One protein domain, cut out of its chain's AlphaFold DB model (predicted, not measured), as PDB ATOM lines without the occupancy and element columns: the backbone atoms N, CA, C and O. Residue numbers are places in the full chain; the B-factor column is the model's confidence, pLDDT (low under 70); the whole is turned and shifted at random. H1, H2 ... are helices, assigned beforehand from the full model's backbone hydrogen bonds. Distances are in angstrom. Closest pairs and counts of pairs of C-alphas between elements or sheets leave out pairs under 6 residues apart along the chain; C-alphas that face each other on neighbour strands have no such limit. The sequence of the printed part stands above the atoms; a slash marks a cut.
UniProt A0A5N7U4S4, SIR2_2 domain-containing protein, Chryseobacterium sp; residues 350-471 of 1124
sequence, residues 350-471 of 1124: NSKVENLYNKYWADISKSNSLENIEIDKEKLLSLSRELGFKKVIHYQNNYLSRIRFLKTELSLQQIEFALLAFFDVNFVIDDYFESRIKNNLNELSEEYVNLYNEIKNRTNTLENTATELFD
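AT A GLANCE: This is residues 350 to 471 of the 1124 residues of the protein "SIR2_2 domain-containing protein" of Chryseobacterium sp (UniProt A0A5N7U4S4). Six helices make a compact body with H4 running through its middle. H1 covers H2 and H3 on one side of H4, H5 and H6 lie on the side away from H1, and a tail of residues 464 to 471 folds back after H6. The printed part has 122 residues, with six named helices, H1 to H6 in chain order, and no named strand; the class is all helix. The radius of gyration of the C-alphas is 14.3 A and the spans are 41 by 37 by 24 A.

IN THESE COORDINATES: H1, residues 351 to 366, begins at C-alpha (190.494, 137.951, 171.766) and is 22.5 A long. H2 is residues 377 to 387, H3 residues 394 to 404, H4 residues 412 to 425, 19.8 A long, and H5 residues 431 to 439. H6, residues 446 to 463, is 25.4 A long and ends at C-alpha (159.439, 129.952, 190.177).

HOW THE PARTS SIT: H4 is the hub. It touches H3 as a helical hairpin, closest at the C-alphas of Gln 396 and Ala 421, 5.1 A, and H6 at Glu 416 and Tyr 448, 6.6 A, a steep tilt of 44 degrees. It only just touches H2, at Ser 384 and Asp 424, 7.0 A, and H5, at Ile 415 and Ile 437, 6.3 A, with 3 pairs of C-alphas within 8 A each. H1 touches H3, at Ser 365 and Tyr 399, 5.0 A, and H2, at Tyr 357 and Leu 383, 6.2 A. H1 and H6 are apart. Every O i to N i+4 pair is within hydrogen-bond range in H1, H2, H3, H4 and H6; in H5, 4 of 5 are.

THE WHOLE: The two C-alphas farthest apart, Asn 372 and Thr 467, are 42.7 A apart. The printed part has no cut; no link is long. pLDDT is under 70 at residues 350 to 352, 367 to 374, 407 and 467.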
ATOM      1  N   ASN A 350     192.701 137.010 175.402       50.59
ATOM      2  CA  ASN A 350     191.661 136.056 174.966       50.59
ATOM      3  C   ASN A 350     190.750 136.556 173.813       50.59
ATOM      4  O   ASN A 350     189.658 136.037 173.605       50.59
ATOM      5  N   SER A 351     191.195 137.510 172.986       57.47
ATOM      6  CA  SER A 351     190.494 137.951 171.766       57.47
ATOM      7  C   SER A 351     190.199 136.797 170.796       57.47
ATOM      8  O   SER A 351     189.236 136.851 170.037       57.47
ATOM      9  N   LYS A 352     190.983 135.711 170.848       64.25
ATOM     10  CA  LYS A 352     190.730 134.487 170.075       64.25
ATOM     11  C   LYS A 352     189.456 133.758 170.519       64.25
ATOM     12  O   LYS A 352     188.748 133.247 169.661       64.25
ATOM     13  N   VAL A 353     189.161 133.732 171.821       73.06
ATOM     14  CA  VAL A 353     188.011 133.018 172.406       73.06
ATOM     15  C   VAL A 353     186.704 133.685 171.990       73.06
ATOM     16  O   VAL A 353     185.825 133.026 171.441       73.06
ATOM     17  N   GLU A 354     186.601 135.003 172.172       76.19
ATOM     18  CA  GLU A 354     185.402 135.765 171.810       76.19
ATOM     19  C   GLU A 354     185.164 135.785 170.293       76.19
ATOM     20  O   GLU A 354     184.041 135.564 169.839       76.19
ATOM     21  N   ASN A 355     186.221 135.961 169.492       80.31
ATOM     22  CA  ASN A 355     186.110 135.908 168.033       80.31
ATOM     23  C   ASN A 355     185.674 134.524 167.537       80.31
ATOM     24  O   ASN A 355     184.836 134.435 166.641       80.31
ATOM     25  N   LEU A 356     186.214 133.446 168.115       83.06
ATOM     26  CA  LEU A 356     185.835 132.079 167.753       83.06
ATOM     27  C   LEU A 356     184.387 131.771 168.153       83.06
ATOM     28  O   LEU A 356     183.634 131.241 167.340       83.06
ATOM     29  N   TYR A 357     183.979 132.171 169.360       88.88
ATOM     30  CA  TYR A 357     182.598 132.058 169.830       88.88
ATOM     31  C   TYR A 357     181.618 132.797 168.907       88.88
ATOM     32  O   TYR A 357     180.631 132.219 168.450       88.88
ATOM     33  N   ASN A 358     181.913 134.059 168.575       87.44
ATOM     34  CA  ASN A 358     181.074 134.869 167.692       87.44
ATOM     35  C   ASN A 358     181.020 134.297 166.271       87.44
ATOM     36  O   ASN A 358     179.964 134.344 165.641       87.44
ATOM     37  N   LYS A 359     182.129 133.731 165.773       87.31
ATOM     38  CA  LYS A 359     182.169 133.036 164.481       87.31
ATOM     39  C   LYS A 359     181.233 131.825 164.479       87.31
ATOM     40  O   LYS A 359     180.362 131.755 163.619       87.31
ATOM     41  N   TYR A 360     181.355 130.930 165.463       89.56
ATOM     42  CA  TYR A 360     180.483 129.755 165.575       89.56
ATOM     43  C   TYR A 360     179.003 130.141 165.631       89.56
ATOM     44  O   TYR A 360     178.198 129.600 164.877       89.56
ATOM     45  N   TRP A 361     178.633 131.131 166.448       91.50
ATOM     46  CA  TRP A 361     177.243 131.584 166.515       91.50
ATOM     47  C   TRP A 361     176.753 132.265 165.237       91.50
ATOM     48  O   TRP A 361     175.593 132.082 164.863       91.50
ATOM     49  N   ALA A 362     177.609 133.015 164.541       88.50
ATOM     50  CA  ALA A 362     177.264 133.593 163.246       88.50
ATOM     51  C   ALA A 362     176.988 132.504 162.195       88.50
ATOM     52  O   ALA A 362     176.011 132.618 161.450       88.50
ATOM     53  N   ASP A 363     177.799 131.445 162.172       86.12
ATOM     54  CA  ASP A 363     177.651 130.311 161.255       86.12
ATOM     55  C   ASP A 363     176.363 129.514 161.559       86.12
ATOM     56  O   ASP A 363     175.557 129.262 160.657       86.12
ATOM     57  N   ILE A 364     176.086 129.224 162.840       87.31
ATOM     58  CA  ILE A 364     174.846 128.559 163.300       87.31
ATOM     59  C   ILE A 364     173.602 129.391 162.950       87.31
ATOM     60  O   ILE A 364     172.577 128.867 162.499       87.31
ATOM     61  N   SER A 365     173.675 130.708 163.153       84.31
ATOM     62  CA  SER A 365     172.544 131.612 162.933       84.31
ATOM     63  C   SER A 365     172.151 131.695 161.451       84.31
ATOM     64  O   SER A 365     170.958 131.709 161.143       84.31
ATOM     65  N   LYS A 366     173.138 131.682 160.538       79.00
ATOM     66  CA  LYS A 366     172.950 131.851 159.084       79.00
ATOM     67  C   LYS A 366     172.594 130.571 158.322       79.00
ATOM     68  O   LYS A 366     172.078 130.668 157.213       79.00
ATOM     69  N   SER A 367     172.886 129.389 158.862       69.94
ATOM     70  CA  SER A 367     172.734 128.142 158.105       69.94
ATOM     71  C   SER A 367     171.304 127.600 158.059       69.94
ATOM     72  O   SER A 367     170.651 127.435 159.092       69.94
ATOM     73  N   ASN A 368     170.848 127.235 156.855       59.06
ATOM     74  CA  ASN A 368     169.565 126.560 156.633       59.06
ATOM     75  C   ASN A 368     169.626 125.041 156.893       59.06
ATOM     76  O   ASN A 368     168.599 124.454 157.219       59.06
ATOM     77  N   SER A 369     170.811 124.423 156.809       63.03
ATOM     78  CA  SER A 369     171.047 122.989 157.051       63.03
ATOM     79  C   SER A 369     172.282 122.810 157.940       63.03
ATOM     80  O   SER A 369     173.413 123.010 157.492       63.03
ATOM     81  N   LEU A 370     172.078 122.451 159.210       60.25
ATOM     82  CA  LEU A 370     173.170 122.267 160.180       60.25
ATOM     83  C   LEU A 370     173.984 120.982 159.941       60.25
ATOM     84  O   LEU A 370     175.104 120.888 160.429       60.25
ATOM     85  N   GLU A 371     173.466 120.055 159.132       55.00
ATOM     86  CA  GLU A 371     174.101 118.772 158.786       55.00
ATOM     87  C   GLU A 371     175.443 118.921 158.041       55.00
ATOM     88  O   GLU A 371     176.260 118.011 158.071       55.00
ATOM     89  N   ASN A 372     175.703 120.080 157.420       52.75
ATOM     90  CA  ASN A 372     176.923 120.346 156.643       52.75
ATOM     91  C   ASN A 372     177.951 121.227 157.379       52.75
ATOM     92  O   ASN A 372     178.900 121.708 156.763       52.75
ATOM     93  N   ILE A 373     177.742 121.505 158.669       62.12
ATOM     94  CA  ILE A 373     178.614 122.381 159.455       62.12
ATOM     95  C   ILE A 373     179.308 121.560 160.545       62.12
ATOM     96  O   ILE A 373     178.696 121.208 161.553       62.12
ATOM     97  N   GLU A 374     180.604 121.302 160.364       65.19
ATOM     98  CA  GLU A 374     181.491 120.778 161.412       65.19
ATOM     99  C   GLU A 374     181.762 121.872 162.460       65.19
ATOM    100  O   GLU A 374     182.787 122.552 162.437       65.19
ATOM    101  N   ILE A 375     180.814 122.084 163.377       76.44
ATOM    102  CA  ILE A 375     181.052 122.847 164.609       76.44
ATOM    103  C   ILE A 375     181.162 121.874 165.773       76.44
ATOM    104  O   ILE A 375     180.230 121.124 166.070       76.44
ATOM    105  N   ASP A 376     182.293 121.955 166.464       82.94
ATOM    106  CA  ASP A 376     182.521 121.280 167.735       82.94
ATOM    107  C   ASP A 376     181.651 121.924 168.831       82.94
ATOM    108  O   ASP A 376     181.881 123.057 169.276       82.94
ATOM    109  N   LYS A 377     180.599 121.199 169.224       84.88
ATOM    110  CA  LYS A 377     179.563 121.653 170.160       84.88
ATOM    111  C   LYS A 377     180.082 121.732 171.594       84.88
ATOM    112  O   LYS A 377     179.703 122.658 172.311       84.88
ATOM    113  N   GLU A 378     180.936 120.795 171.996       85.62
ATOM    114  CA  GLU A 378     181.562 120.766 173.324       85.62
ATOM    115  C   GLU A 378     182.550 121.928 173.439       85.62
ATOM    116  O   GLU A 378     182.551 122.688 174.415       85.62
ATOM    117  N   LYS A 379     183.314 122.183 172.366       89.31
ATOM    118  CA  LYS A 379     184.173 123.362 172.312       89.31
ATOM    119  C   LYS A 379     183.365 124.647 172.411       89.31
ATOM    120  O   LYS A 379     183.750 125.526 173.182       89.31
ATOM    121  N   LEU A 380     182.253 124.778 171.687       90.56
ATOM    122  CA  LEU A 380     181.400 125.963 171.775       90.56
ATOM    123  C   LEU A 380     180.808 126.154 173.187       90.56
ATOM    124  O   LEU A 380     180.827 127.278 173.696       90.56
ATOM    125  N   LEU A 381     180.359 125.082 173.846       91.12
ATOM    126  CA  LEU A 381     179.899 125.121 175.238       91.12
ATOM    127  C   LEU A 381     181.017 125.581 176.191       91.12
ATOM    128  O   LEU A 381     180.790 126.451 177.035       91.12
ATOM    129  N   SER A 382     182.246 125.080 176.019       88.69
ATOM    130  CA  SER A 382     183.401 125.513 176.821       88.69
ATOM    131  C   SER A 382     183.708 127.009 176.647       88.69
ATOM    132  O   SER A 382     183.903 127.719 177.635       88.69
ATOM    133  N   LEU A 383     183.661 127.517 175.406       88.69
ATOM    134  CA  LEU A 383     183.855 128.938 175.092       88.69
ATOM    135  C   LEU A 383     182.739 129.793 175.706       88.69
ATOM    136  O   LEU A 383     183.001 130.866 176.252       88.69
ATOM    137  N   SER A 384     181.489 129.318 175.641       89.06
ATOM    138  CA  SER A 384     180.348 129.979 176.276       89.06
ATOM    139  C   SER A 384     180.573 130.129 177.785       89.06
ATOM    140  O   SER A 384     180.467 131.250 178.301       89.06
ATOM    141  N   ARG A 385     180.963 129.047 178.474       86.94
ATOM    142  CA  ARG A 385     181.229 129.037 179.921       86.94
ATOM    143  C   ARG A 385     182.379 129.959 180.319       86.94
ATOM    144  O   ARG A 385     182.243 130.694 181.295       86.94
ATOM    145  N   GLU A 386     183.468 129.973 179.551       82.31
ATOM    146  CA  GLU A 386     184.615 130.863 179.788       82.31
ATOM    147  C   GLU A 386     184.218 132.344 179.683       82.31
ATOM    148  O   GLU A 386     184.560 133.166 180.535       82.31
ATOM    149  N   LEU A 387     183.442 132.685 178.654       80.19
ATOM    150  CA  LEU A 387     182.998 134.055 178.411       80.19
ATOM    151  C   LEU A 387     181.908 134.514 179.401       80.19
ATOM    152  O   LEU A 387     181.741 135.718 179.587       80.19
ATOM    153  N   GLY A 388     181.161 133.609 180.044       82.69
ATOM    154  CA  GLY A 388     180.107 133.941 181.017       82.69
ATOM    155  C   GLY A 388     178.932 134.723 180.408       82.69
ATOM    156  O   GLY A 388     178.565 134.481 179.262       82.69
ATOM    157  N   PHE A 389     178.349 135.677 181.146       85.69
ATOM    158  CA  PHE A 389     177.187 136.459 180.686       85.69
ATOM    159  C   PHE A 389     177.413 137.159 179.331       85.69
ATOM    160  O   PHE A 389     178.443 137.812 179.133       85.69
ATOM    161  N   LYS A 390     176.430 137.066 178.420       86.50
ATOM    162  CA  LYS A 390     176.466 137.685 177.084       86.50
ATOM    163  C   LYS A 390     175.664 138.986 177.049       86.50
ATOM    164  O   LYS A 390     174.436 138.981 177.164       86.50
ATOM    165  N   LYS A 391     176.352 140.107 176.808       79.62
ATOM    166  CA  LYS A 391     175.717 141.420 176.595       79.62
ATOM    167  C   LYS A 391     174.896 141.426 175.299       79.62
ATOM    168  O   LYS A 391     173.713 141.770 175.318       79.62
ATOM    169  N   VAL A 392     175.499 140.965 174.199       82.94
ATOM    170  CA  VAL A 392     174.886 140.878 172.862       82.94
ATOM    171  C   VAL A 392     174.439 139.443 172.579       82.94
ATOM    172  O   VAL A 392     175.245 138.523 172.659       82.94
ATOM    173  N   ILE A 393     173.163 139.263 172.224       89.25
ATOM    174  CA  ILE A 393     172.531 137.937 172.044       89.25
ATOM    175  C   ILE A 393     171.794 137.788 170.700       89.25
ATOM    176  O   ILE A 393     170.831 137.029 170.566       89.25
ATOM    177  N   HIS A 394     172.185 138.584 169.702       90.12
ATOM    178  CA  HIS A 394     171.480 138.654 168.420       90.12
ATOM    179  C   HIS A 394     171.468 137.303 167.687       90.12
ATOM    180  O   HIS A 394     170.410 136.856 167.249       90.12
ATOM    181  N   TYR A 395     172.614 136.621 167.607       91.50
ATOM    182  CA  TYR A 395     172.733 135.351 166.885       91.50
ATOM    183  C   TYR A 395     171.887 134.236 167.505       91.50
ATOM    184  O   TYR A 395     171.182 133.533 166.778       91.50
ATOM    185  N   GLN A 396     171.903 134.127 168.834       93.19
ATOM    186  CA  GLN A 396     171.142 133.149 169.609       93.19
ATOM    187  C   GLN A 396     169.640 133.396 169.463       93.19
ATOM    188  O   GLN A 396     168.875 132.474 169.188       93.19
ATOM    189  N   ASN A 397     169.207 134.658 169.566       90.69
ATOM    190  CA  ASN A 397     167.804 135.029 169.377       90.69
ATOM    191  C   ASN A 397     167.307 134.745 167.961       90.69
ATOM    192  O   ASN A 397     166.201 134.226 167.797       90.69
ATOM    193  N   ASN A 398     168.110 135.075 166.948       90.12
ATOM    194  CA  ASN A 398     167.785 134.770 165.559       90.12
ATOM    195  C   ASN A 398     167.663 133.261 165.352       90.12
ATOM    196  O   ASN A 398     166.721 132.813 164.706       90.12
ATOM    197  N   TYR A 399     168.579 132.480 165.935       90.75
ATOM    198  CA  TYR A 399     168.548 131.025 165.867       90.75
ATOM    199  C   TYR A 399     167.266 130.457 166.495       90.75
ATOM    200  O   TYR A 399     166.506 129.789 165.797       90.75
ATOM    201  N   LEU A 400     166.969 130.800 167.756       90.44
ATOM    202  CA  LEU A 400     165.758 130.356 168.462       90.44
ATOM    203  C   LEU A 400     164.473 130.750 167.720       90.44
ATOM    204  O   LEU A 400     163.549 129.948 167.595       90.44
ATOM    205  N   SER A 401     164.421 131.975 167.190       89.06
ATOM    206  CA  SER A 401     163.266 132.454 166.423       89.06
ATOM    207  C   SER A 401     163.102 131.669 165.125       89.06
ATOM    208  O   SER A 401     161.996 131.257 164.801       89.06
ATOM    209  N   ARG A 402     164.197 131.415 164.398       87.12
ATOM    210  CA  ARG A 402     164.189 130.689 163.122       87.12
ATOM    211  C   ARG A 402     163.736 129.241 163.289       87.12
ATOM    212  O   ARG A 402     162.838 128.808 162.570       87.12
ATOM    213  N   ILE A 403     164.321 128.502 164.232       86.62
ATOM    214  CA  ILE A 403     164.001 127.076 164.418       86.62
ATOM    215  C   ILE A 403     162.572 126.853 164.926       86.62
ATOM    216  O   ILE A 403     161.986 125.807 164.666       86.62
ATOM    217  N   ARG A 404     161.973 127.848 165.594       86.62
ATOM    218  CA  ARG A 404     160.566 127.801 166.012       86.62
ATOM    219  C   ARG A 404     159.592 127.721 164.826       86.62
ATOM    220  O   ARG A 404     158.512 127.166 164.978       86.62
ATOM    221  N   PHE A 405     159.955 128.257 163.658       82.81
ATOM    222  CA  PHE A 405     159.102 128.248 162.458       82.81
ATOM    223  C   PHE A 405     159.324 127.035 161.542       82.81
ATOM    224  O   PHE A 405     158.696 126.947 160.482       82.81
ATOM    225  N   LEU A 406     160.203 126.101 161.916       80.31
ATOM    226  CA  LEU A 406     160.382 124.861 161.166       80.31
ATOM    227  C   LEU A 406     159.126 123.991 161.295       80.31
ATOM    228  O   LEU A 406     158.597 123.789 162.384       80.31
ATOM    229  N   LYS A 407     158.636 123.485 160.158       67.88
ATOM    230  CA  LYS A 407     157.451 122.608 160.096       67.88
ATOM    231  C   LYS A 407     157.774 121.133 160.374       67.88
ATOM    232  O   LYS A 407     156.855 120.329 160.471       67.88
ATOM    233  N   THR A 408     159.055 120.785 160.447       74.38
ATOM    234  CA  THR A 408     159.574 119.432 160.698       74.38
ATOM    235  C   THR A 408     159.953 119.257 162.169       74.38
ATOM    236  O   THR A 408     160.130 120.246 162.884       74.38
ATOM    237  N   GLU A 409     160.100 118.011 162.632       80.38
ATOM    238  CA  GLU A 409     160.704 117.749 163.946       80.38
ATOM    239  C   GLU A 409     162.142 118.281 164.007       80.38
ATOM    240  O   GLU A 409     162.828 118.372 162.983       80.38
ATOM    241  N   LEU A 410     162.566 118.700 165.204       84.50
ATOM    242  CA  LEU A 410     163.909 119.231 165.414       84.50
ATOM    243  C   LEU A 410     164.902 118.074 165.527       84.50
ATOM    244  O   LEU A 410     164.657 117.137 166.281       84.50
ATOM    245  N   SER A 411     166.032 118.165 164.830       86.69
ATOM    246  CA  SER A 411     167.118 117.196 164.993       86.69
ATOM    247  C   SER A 411     167.796 117.340 166.359       86.69
ATOM    248  O   SER A 411     167.776 118.416 166.964       86.69
ATOM    249  N   LEU A 412     168.472 116.287 166.829       87.50
ATOM    250  CA  LEU A 412     169.199 116.301 168.104       87.50
ATOM    251  C   LEU A 412     170.197 117.473 168.195       87.50
ATOM    252  O   LEU A 412     170.226 118.212 169.176       87.50
ATOM    253  N   GLN A 413     170.936 117.734 167.111       86.12
ATOM    254  CA  GLN A 413     171.852 118.875 167.020       86.12
ATOM    255  C   GLN A 413     171.132 120.227 167.150       86.12
ATOM    256  O   GLN A 413     171.670 121.163 167.744       86.12
ATOM    257  N   GLN A 414     169.921 120.356 166.600       88.19
ATOM    258  CA  GLN A 414     169.142 121.585 166.735       88.19
ATOM    259  C   GLN A 414     168.701 121.822 168.180       88.19
ATOM    260  O   GLN A 414     168.700 122.972 168.624       88.19
ATOM    261  N   ILE A 415     168.354 120.745 168.890       89.50
ATOM    262  CA  ILE A 415     167.963 120.753 170.303       89.50
ATOM    263  C   ILE A 415     169.148 121.165 171.186       89.50
ATOM    264  O   ILE A 415     168.998 122.061 172.014       89.50
ATOM    265  N   GLU A 416     170.336 120.601 170.963       90.88
ATOM    266  CA  GLU A 416     171.563 120.971 171.687       90.88
ATOM    267  C   GLU A 416     171.912 122.455 171.502       90.88
ATOM    268  O   GLU A 416     172.095 123.188 172.475       90.88
ATOM    269  N   PHE A 417     171.914 122.958 170.263       91.25
ATOM    270  CA  PHE A 417     172.147 124.386 170.028       91.25
ATOM    271  C   PHE A 417     171.034 125.271 170.600       91.25
ATOM    272  O   PHE A 417     171.308 126.406 170.986       91.25
ATOM    273  N   ALA A 418     169.790 124.788 170.680       91.56
ATOM    274  CA  ALA A 418     168.712 125.527 171.331       91.56
ATOM    275  C   ALA A 418     168.952 125.624 172.843       91.56
ATOM    276  O   ALA A 418     168.841 126.717 173.395       91.56
ATOM    277  N   LEU A 419     169.356 124.527 173.495       93.31
ATOM    278  CA  LEU A 419     169.750 124.516 174.908       93.31
ATOM    279  C   LEU A 419     170.885 125.502 175.184       93.31
ATOM    280  O   LEU A 419     170.775 126.338 176.083       93.31
ATOM    281  N   LEU A 420     171.939 125.469 174.364       93.88
ATOM    282  CA  LEU A 420     173.042 126.414 174.491       93.88
ATOM    283  C   LEU A 420     172.598 127.863 174.239       93.88
ATOM    284  O   LEU A 420     173.040 128.769 174.942       93.88
ATOM    285  N   ALA A 421     171.703 128.101 173.275       93.88
ATOM    286  CA  ALA A 421     171.144 129.429 173.040       93.88
ATOM    287  C   ALA A 421     170.362 129.937 174.259       93.88
ATOM    288  O   ALA A 421     170.510 131.103 174.614       93.88
ATOM    289  N   PHE A 422     169.555 129.098 174.916       93.38
ATOM    290  CA  PHE A 422     168.842 129.478 176.142       93.38
ATOM    291  C   PHE A 422     169.802 129.820 177.283       93.38
ATOM    292  O   PHE A 422     169.618 130.852 177.936       93.38
ATOM    293  N   PHE A 423     170.852 129.015 177.459       92.50
ATOM    294  CA  PHE A 423     171.923 129.288 178.416       92.50
ATOM    295  C   PHE A 423     172.603 130.641 178.145       92.50
ATOM    296  O   PHE A 423     172.654 131.495 179.025       92.50
ATOM    297  N   ASP A 424     173.039 130.889 176.907       92.62
ATOM    298  CA  ASP A 424     173.718 132.132 176.511       92.62
ATOM    299  C   ASP A 424     172.813 133.371 176.592       92.62
ATOM    300  O   ASP A 424     173.260 134.468 176.936       92.62
ATOM    301  N   VAL A 425     171.528 133.212 176.265       91.25
ATOM    302  CA  VAL A 425     170.523 134.276 176.379       91.25
ATOM    303  C   VAL A 425     170.221 134.589 177.846       91.25
ATOM    304  O   VAL A 425     169.831 135.722 178.135       91.25
ATOM    305  N   ASN A 426     170.456 133.638 178.755       90.06
ATOM    306  CA  ASN A 426     170.159 133.697 180.185       90.06
ATOM    307  C   ASN A 426     168.651 133.841 180.469       90.06
ATOM    308  O   ASN A 426     168.198 134.734 181.193       90.06
ATOM    309  N   PHE A 427     167.855 132.989 179.815       89.31
ATOM    310  CA  PHE A 427     166.392 132.999 179.870       89.31
ATOM    311  C   PHE A 427     165.831 131.579 180.016       89.31
ATOM    312  O   PHE A 427     166.499 130.605 179.680       89.31
ATOM    313  N   VAL A 428     164.602 131.470 180.524       88.50
ATOM    314  CA  VAL A 428     163.932 130.179 180.745       88.50
ATOM    315  C   VAL A 428     163.531 129.515 179.424       88.50
ATOM    316  O   VAL A 428     163.258 130.195 178.430       88.50
ATOM    317  N   ILE A 429     163.484 128.181 179.425       89.25
ATOM    318  CA  ILE A 429     163.006 127.380 178.293       89.25
ATOM    319  C   ILE A 429     161.478 127.476 178.254       89.25
ATOM    320  O   ILE A 429     160.813 127.205 179.250       89.25
ATOM    321  N   ASP A 430     160.925 127.868 177.110       85.81
ATOM    322  CA  ASP A 430     159.475 127.923 176.914       85.81
ATOM    323  C   ASP A 430     158.864 126.548 176.583       85.81
ATOM    324  O   ASP A 430     159.558 125.627 176.151       85.81
ATOM    325  N   ASP A 431     157.541 126.428 176.728       86.81
ATOM    326  CA  ASP A 431     156.801 125.169 176.544       86.81
ATOM    327  C   ASP A 431     157.024 124.506 175.170       86.81
ATOM    328  O   ASP A 431     157.004 123.274 175.040       86.81
ATOM    329  N   TYR A 432     157.263 125.311 174.125       88.44
ATOM    330  CA  TYR A 432     157.485 124.798 172.773       88.44
ATOM    331  C   TYR A 432     158.796 124.009 172.688       88.44
ATOM    332  O   TYR A 432     158.821 122.929 172.085       88.44
ATOM    333  N   PHE A 433     159.872 124.530 173.285       89.94
ATOM    334  CA  PHE A 433     161.168 123.851 173.319       89.94
ATOM    335  C   PHE A 433     161.237 122.788 174.415       89.94
ATOM    336  O   PHE A 433     161.784 121.716 174.168       89.94
ATOM    337  N   GLU A 434     160.637 123.038 175.577       90.38
ATOM    338  CA  GLU A 434     160.615 122.122 176.724       90.38
ATOM    339  C   GLU A 434     160.097 120.730 176.339       90.38
ATOM    340  O   GLU A 434     160.729 119.720 176.650       90.38
ATOM    341  N   SER A 435     158.968 120.664 175.625       88.25
ATOM    342  CA  SER A 435     158.377 119.389 175.185       88.25
ATOM    343  C   SER A 435     159.311 118.597 174.263       88.25
ATOM    344  O   SER A 435     159.451 117.385 174.406       88.25
ATOM    345  N   ARG A 436     160.002 119.285 173.350       88.94
ATOM    346  CA  ARG A 436     160.933 118.669 172.391       88.94
ATOM    347  C   ARG A 436     162.230 118.216 173.046       88.94
ATOM    348  O   ARG A 436     162.698 117.124 172.744       88.94
ATOM    349  N   ILE A 437     162.784 119.021 173.953       89.38
ATOM    350  CA  ILE A 437     163.989 118.667 174.711       89.38
ATOM    351  C   ILE A 437     163.717 117.428 175.567       89.38
ATOM    352  O   ILE A 437     164.476 116.468 175.503       89.38
ATOM    353  N   LYS A 438     162.600 117.407 176.308       88.00
ATOM    354  CA  LYS A 438     162.232 116.270 177.164       88.00
ATOM    355  C   LYS A 438     162.083 114.963 176.393       88.00
ATOM    356  O   LYS A 438     162.573 113.939 176.861       88.00
ATOM    357  N   ASN A 439     161.456 114.997 175.217       88.31
ATOM    358  CA  ASN A 439     161.268 113.797 174.395       88.31
ATOM    359  C   ASN A 439     162.591 113.193 173.895       88.31
ATOM    360  O   ASN A 439     162.635 111.997 173.641       88.31
ATOM    361  N   ASN A 440     163.651 113.998 173.785       89.06
ATOM    362  CA  ASN A 440     164.957 113.582 173.266       89.06
ATOM    363  C   ASN A 440     166.046 113.546 174.355       89.06
ATOM    364  O   ASN A 440     167.224 113.399 174.043       89.06
ATOM    365  N   LEU A 441     165.685 113.689 175.638       88.75
ATOM    366  CA  LEU A 441     166.652 113.879 176.728       88.75
ATOM    367  C   LEU A 441     167.635 112.704 176.863       88.75
ATOM    368  O   LEU A 441     168.813 112.923 177.124       88.75
ATOM    369  N   ASN A 442     167.159 111.476 176.640       88.56
ATOM    370  CA  ASN A 442     167.969 110.253 176.720       88.56
ATOM    371  C   ASN A 442     168.964 110.101 175.558       88.56
ATOM    372  O   ASN A 442     169.844 109.247 175.625       88.56
ATOM    373  N   GLU A 443     168.804 110.883 174.488       90.06
ATOM    374  CA  GLU A 443     169.665 110.853 173.302       90.06
ATOM    375  C   GLU A 443     170.747 111.944 173.338       90.06
ATOM    376  O   GLU A 443     171.684 111.901 172.545       90.06
ATOM    377  N   LEU A 444     170.639 112.921 174.249       88.56
ATOM    378  CA  LEU A 444     171.614 114.003 174.409       88.56
ATOM    379  C   LEU A 444     172.902 113.512 175.083       88.56
ATOM    380  O   LEU A 444     172.889 112.580 175.888       88.56
ATOM    381  N   SER A 445     174.017 114.196 174.815       88.31
ATOM    382  CA  SER A 445     175.258 113.941 175.552       88.31
ATOM    383  C   SER A 445     175.142 114.348 177.027       88.31
ATOM    384  O   SER A 445     174.349 115.220 177.397       88.31
ATOM    385  N   GLU A 446     175.978 113.748 177.878       88.81
ATOM    386  CA  GLU A 446     175.997 114.012 179.323       88.81
ATOM    387  C   GLU A 446     176.178 115.508 179.645       88.81
ATOM    388  O   GLU A 446     175.546 116.041 180.561       88.81
ATOM    389  N   GLU A 447     176.989 116.225 178.864       88.75
ATOM    390  CA  GLU A 447     177.199 117.666 179.033       88.75
ATOM    391  C   GLU A 447     175.919 118.481 178.793       88.75
ATOM    392  O   GLU A 447     175.630 119.414 179.546       88.75
ATOM    393  N   TYR A 448     175.123 118.119 177.781       90.81
ATOM    394  CA  TYR A 448     173.880 118.819 177.445       90.81
ATOM    395  C   TYR A 448     172.712 118.424 178.354       90.81
ATOM    396  O   TYR A 448     171.868 119.273 178.647       90.81
ATOM    397  N   VAL A 449     172.688 117.190 178.870       91.38
ATOM    398  CA  VAL A 449     171.770 116.802 179.954       91.38
ATOM    399  C   VAL A 449     172.068 117.623 181.212       91.38
ATOM    400  O   VAL A 449     171.152 118.205 181.795       91.38
ATOM    401  N   ASN A 450     173.346 117.759 181.587       90.62
ATOM    402  CA  ASN A 450     173.763 118.615 182.701       90.62
ATOM    403  C   ASN A 450     173.384 120.090 182.471       90.62
ATOM    404  O   ASN A 450     172.889 120.743 183.390       90.62
ATOM    405  N   LEU A 451     173.567 120.615 181.253       91.38
ATOM    406  CA  LEU A 451     173.173 121.981 180.891       91.38
ATOM    407  C   LEU A 451     171.658 122.197 181.008       91.38
ATOM    408  O   LEU A 451     171.208 123.213 181.539       91.38
ATOM    409  N   TYR A 452     170.859 121.239 180.537       92.81
ATOM    410  CA  TYR A 452     169.410 121.275 180.702       92.81
ATOM    411  C   TYR A 452     169.021 121.270 182.188       92.81
ATOM    412  O   TYR A 452     168.237 122.120 182.612       92.81
ATOM    413  N   ASN A 453     169.614 120.384 182.995       91.88
ATOM    414  CA  ASN A 453     169.360 120.314 184.436       91.88
ATOM    415  C   ASN A 453     169.747 121.618 185.155       91.88
ATOM    416  O   ASN A 453     169.011 122.056 186.038       91.88
ATOM    417  N   GLU A 454     170.834 122.283 184.749       91.19
ATOM    418  CA  GLU A 454     171.237 123.609 185.243       91.19
ATOM    419  C   GLU A 454     170.156 124.668 184.961       91.19
ATOM    420  O   GLU A 454     169.691 125.349 185.882       91.19
ATOM    421  N   ILE A 455     169.677 124.759 183.714       91.19
ATOM    422  CA  ILE A 455     168.620 125.712 183.336       91.19
ATOM    423  C   ILE A 455     167.307 125.400 184.072       91.19
ATOM    424  O   ILE A 455     166.620 126.317 184.537       91.19
ATOM    425  N   LYS A 456     166.946 124.118 184.226       90.31
ATOM    426  CA  LYS A 456     165.741 123.709 184.966       90.31
ATOM    427  C   LYS A 456     165.854 123.989 186.457       90.31
ATOM    428  O   LYS A 456     164.895 124.494 187.033       90.31
ATOM    429  N   ASN A 457     167.000 123.723 187.081       90.94
ATOM    430  CA  ASN A 457     167.225 124.045 188.488       90.94
ATOM    431  C   ASN A 457     167.105 125.547 188.735       90.94
ATOM    432  O   ASN A 457     166.361 125.940 189.637       90.94
ATOM    433  N   ARG A 458     167.721 126.372 187.875       90.31
ATOM    434  CA  ARG A 458     167.570 127.831 187.892       90.31
ATOM    435  C   ARG A 458     166.107 128.252 187.759       90.31
ATOM    436  O   ARG A 458     165.626 129.034 188.574       90.31
ATOM    437  N   THR A 459     165.392 127.708 186.774       90.31
ATOM    438  CA  THR A 459     163.968 128.003 186.529       90.31
ATOM    439  C   THR A 459     163.120 127.665 187.757       90.31
ATOM    440  O   THR A 459     162.416 128.526 188.275       90.31
ATOM    441  N   ASN A 460     163.280 126.462 188.310       90.12
ATOM    442  CA  ASN A 460     162.565 126.020 189.506       90.12
ATOM    443  C   ASN A 460     162.898 126.871 190.741       90.12
ATOM    444  O   ASN A 460     162.037 127.085 191.591       90.12
ATOM    445  N   THR A 461     164.138 127.357 190.860       91.94
ATOM    446  CA  THR A 461     164.550 128.278 191.930       91.94
ATOM    447  C   THR A 461     163.868 129.643 191.793       91.94
ATOM    448  O   THR A 461     163.456 130.211 192.802       91.94
ATOM    449  N   LEU A 462     163.711 130.163 190.571       92.12
ATOM    450  CA  LEU A 462     163.005 131.423 190.318       92.12
ATOM    451  C   LEU A 462     161.492 131.307 190.552       92.12
ATOM    452  O   LEU A 462     160.892 132.205 191.142       92.12
ATOM    453  N   GLU A 463     160.885 130.213 190.086       89.06
ATOM    454  CA  GLU A 463     159.439 129.952 190.177       89.06
ATOM    455  C   GLU A 463     159.010 129.401 191.542       89.06
ATOM    456  O   GLU A 463     157.830 129.433 191.877       89.06
ATOM    457  N   ASN A 464     159.960 128.908 192.341       84.75
ATOM    458  CA  ASN A 464     159.720 128.251 193.625       84.75
ATOM    459  C   ASN A 464     158.809 127.003 193.532       84.75
ATOM    460  O   ASN A 464     157.988 126.753 194.412       84.75
ATOM    461  N   THR A 465     158.943 126.216 192.458       73.44
ATOM    462  CA  THR A 465     158.021 125.116 192.100       73.44
ATOM    463  C   THR A 465     158.477 123.716 192.523       73.44
ATOM    464  O   THR A 465     157.637 122.824 192.643       73.44
ATOM    465  N   ALA A 466     159.773 123.491 192.770       70.12
ATOM    466  CA  ALA A 466     160.317 122.169 193.102       70.12
ATOM    467  C   ALA A 466     161.096 122.169 194.425       70.12
ATOM    468  O   ALA A 466     161.921 123.049 194.675       70.12
ATOM    469  N   THR A 467     160.876 121.143 195.251       64.50
ATOM    470  CA  THR A 467     161.606 120.936 196.512       64.50
ATOM    471  C   THR A 467     162.997 120.357 196.282       64.50
ATOM    472  O   THR A 467     163.952 120.798 196.915       64.50
ATOM    473  N   GLU A 468     163.128 119.424 195.340       72.38
ATOM    474  CA  GLU A 468     164.397 118.783 194.994       72.38
ATOM    475  C   GLU A 468     165.052 119.459 193.780       72.38
ATOM    476  O   GLU A 468     164.407 120.173 193.001       72.38
ATOM    477  N   LEU A 469     166.371 119.314 193.673       78.50
ATOM    478  CA  LEU A 469     167.153 119.750 192.520       78.50
ATOM    479  C   LEU A 469     167.353 118.553 191.594       78.50
ATOM    480  O   LEU A 469     167.578 117.440 192.067       78.50
ATOM    481  N   PHE A 470     167.309 118.792 190.285       78.88
ATOM    482  CA  PHE A 470     167.818 117.836 189.311       78.88
ATOM    483  C   PHE A 470     169.295 117.568 189.586       78.88
ATOM    484  O   PHE A 470     170.017 118.474 190.018       78.88
ATOM    485  N   ASP A 471     169.724 116.335 189.336       76.25
ATOM    486  CA  ASP A 471     171.114 115.943 189.533       76.25
ATOM    487  C   ASP A 471     172.020 116.660 188.523       76.25
ATOM    488  O   ASP A 471     171.696 116.763 187.336       76.25
TER     489      ASP A 471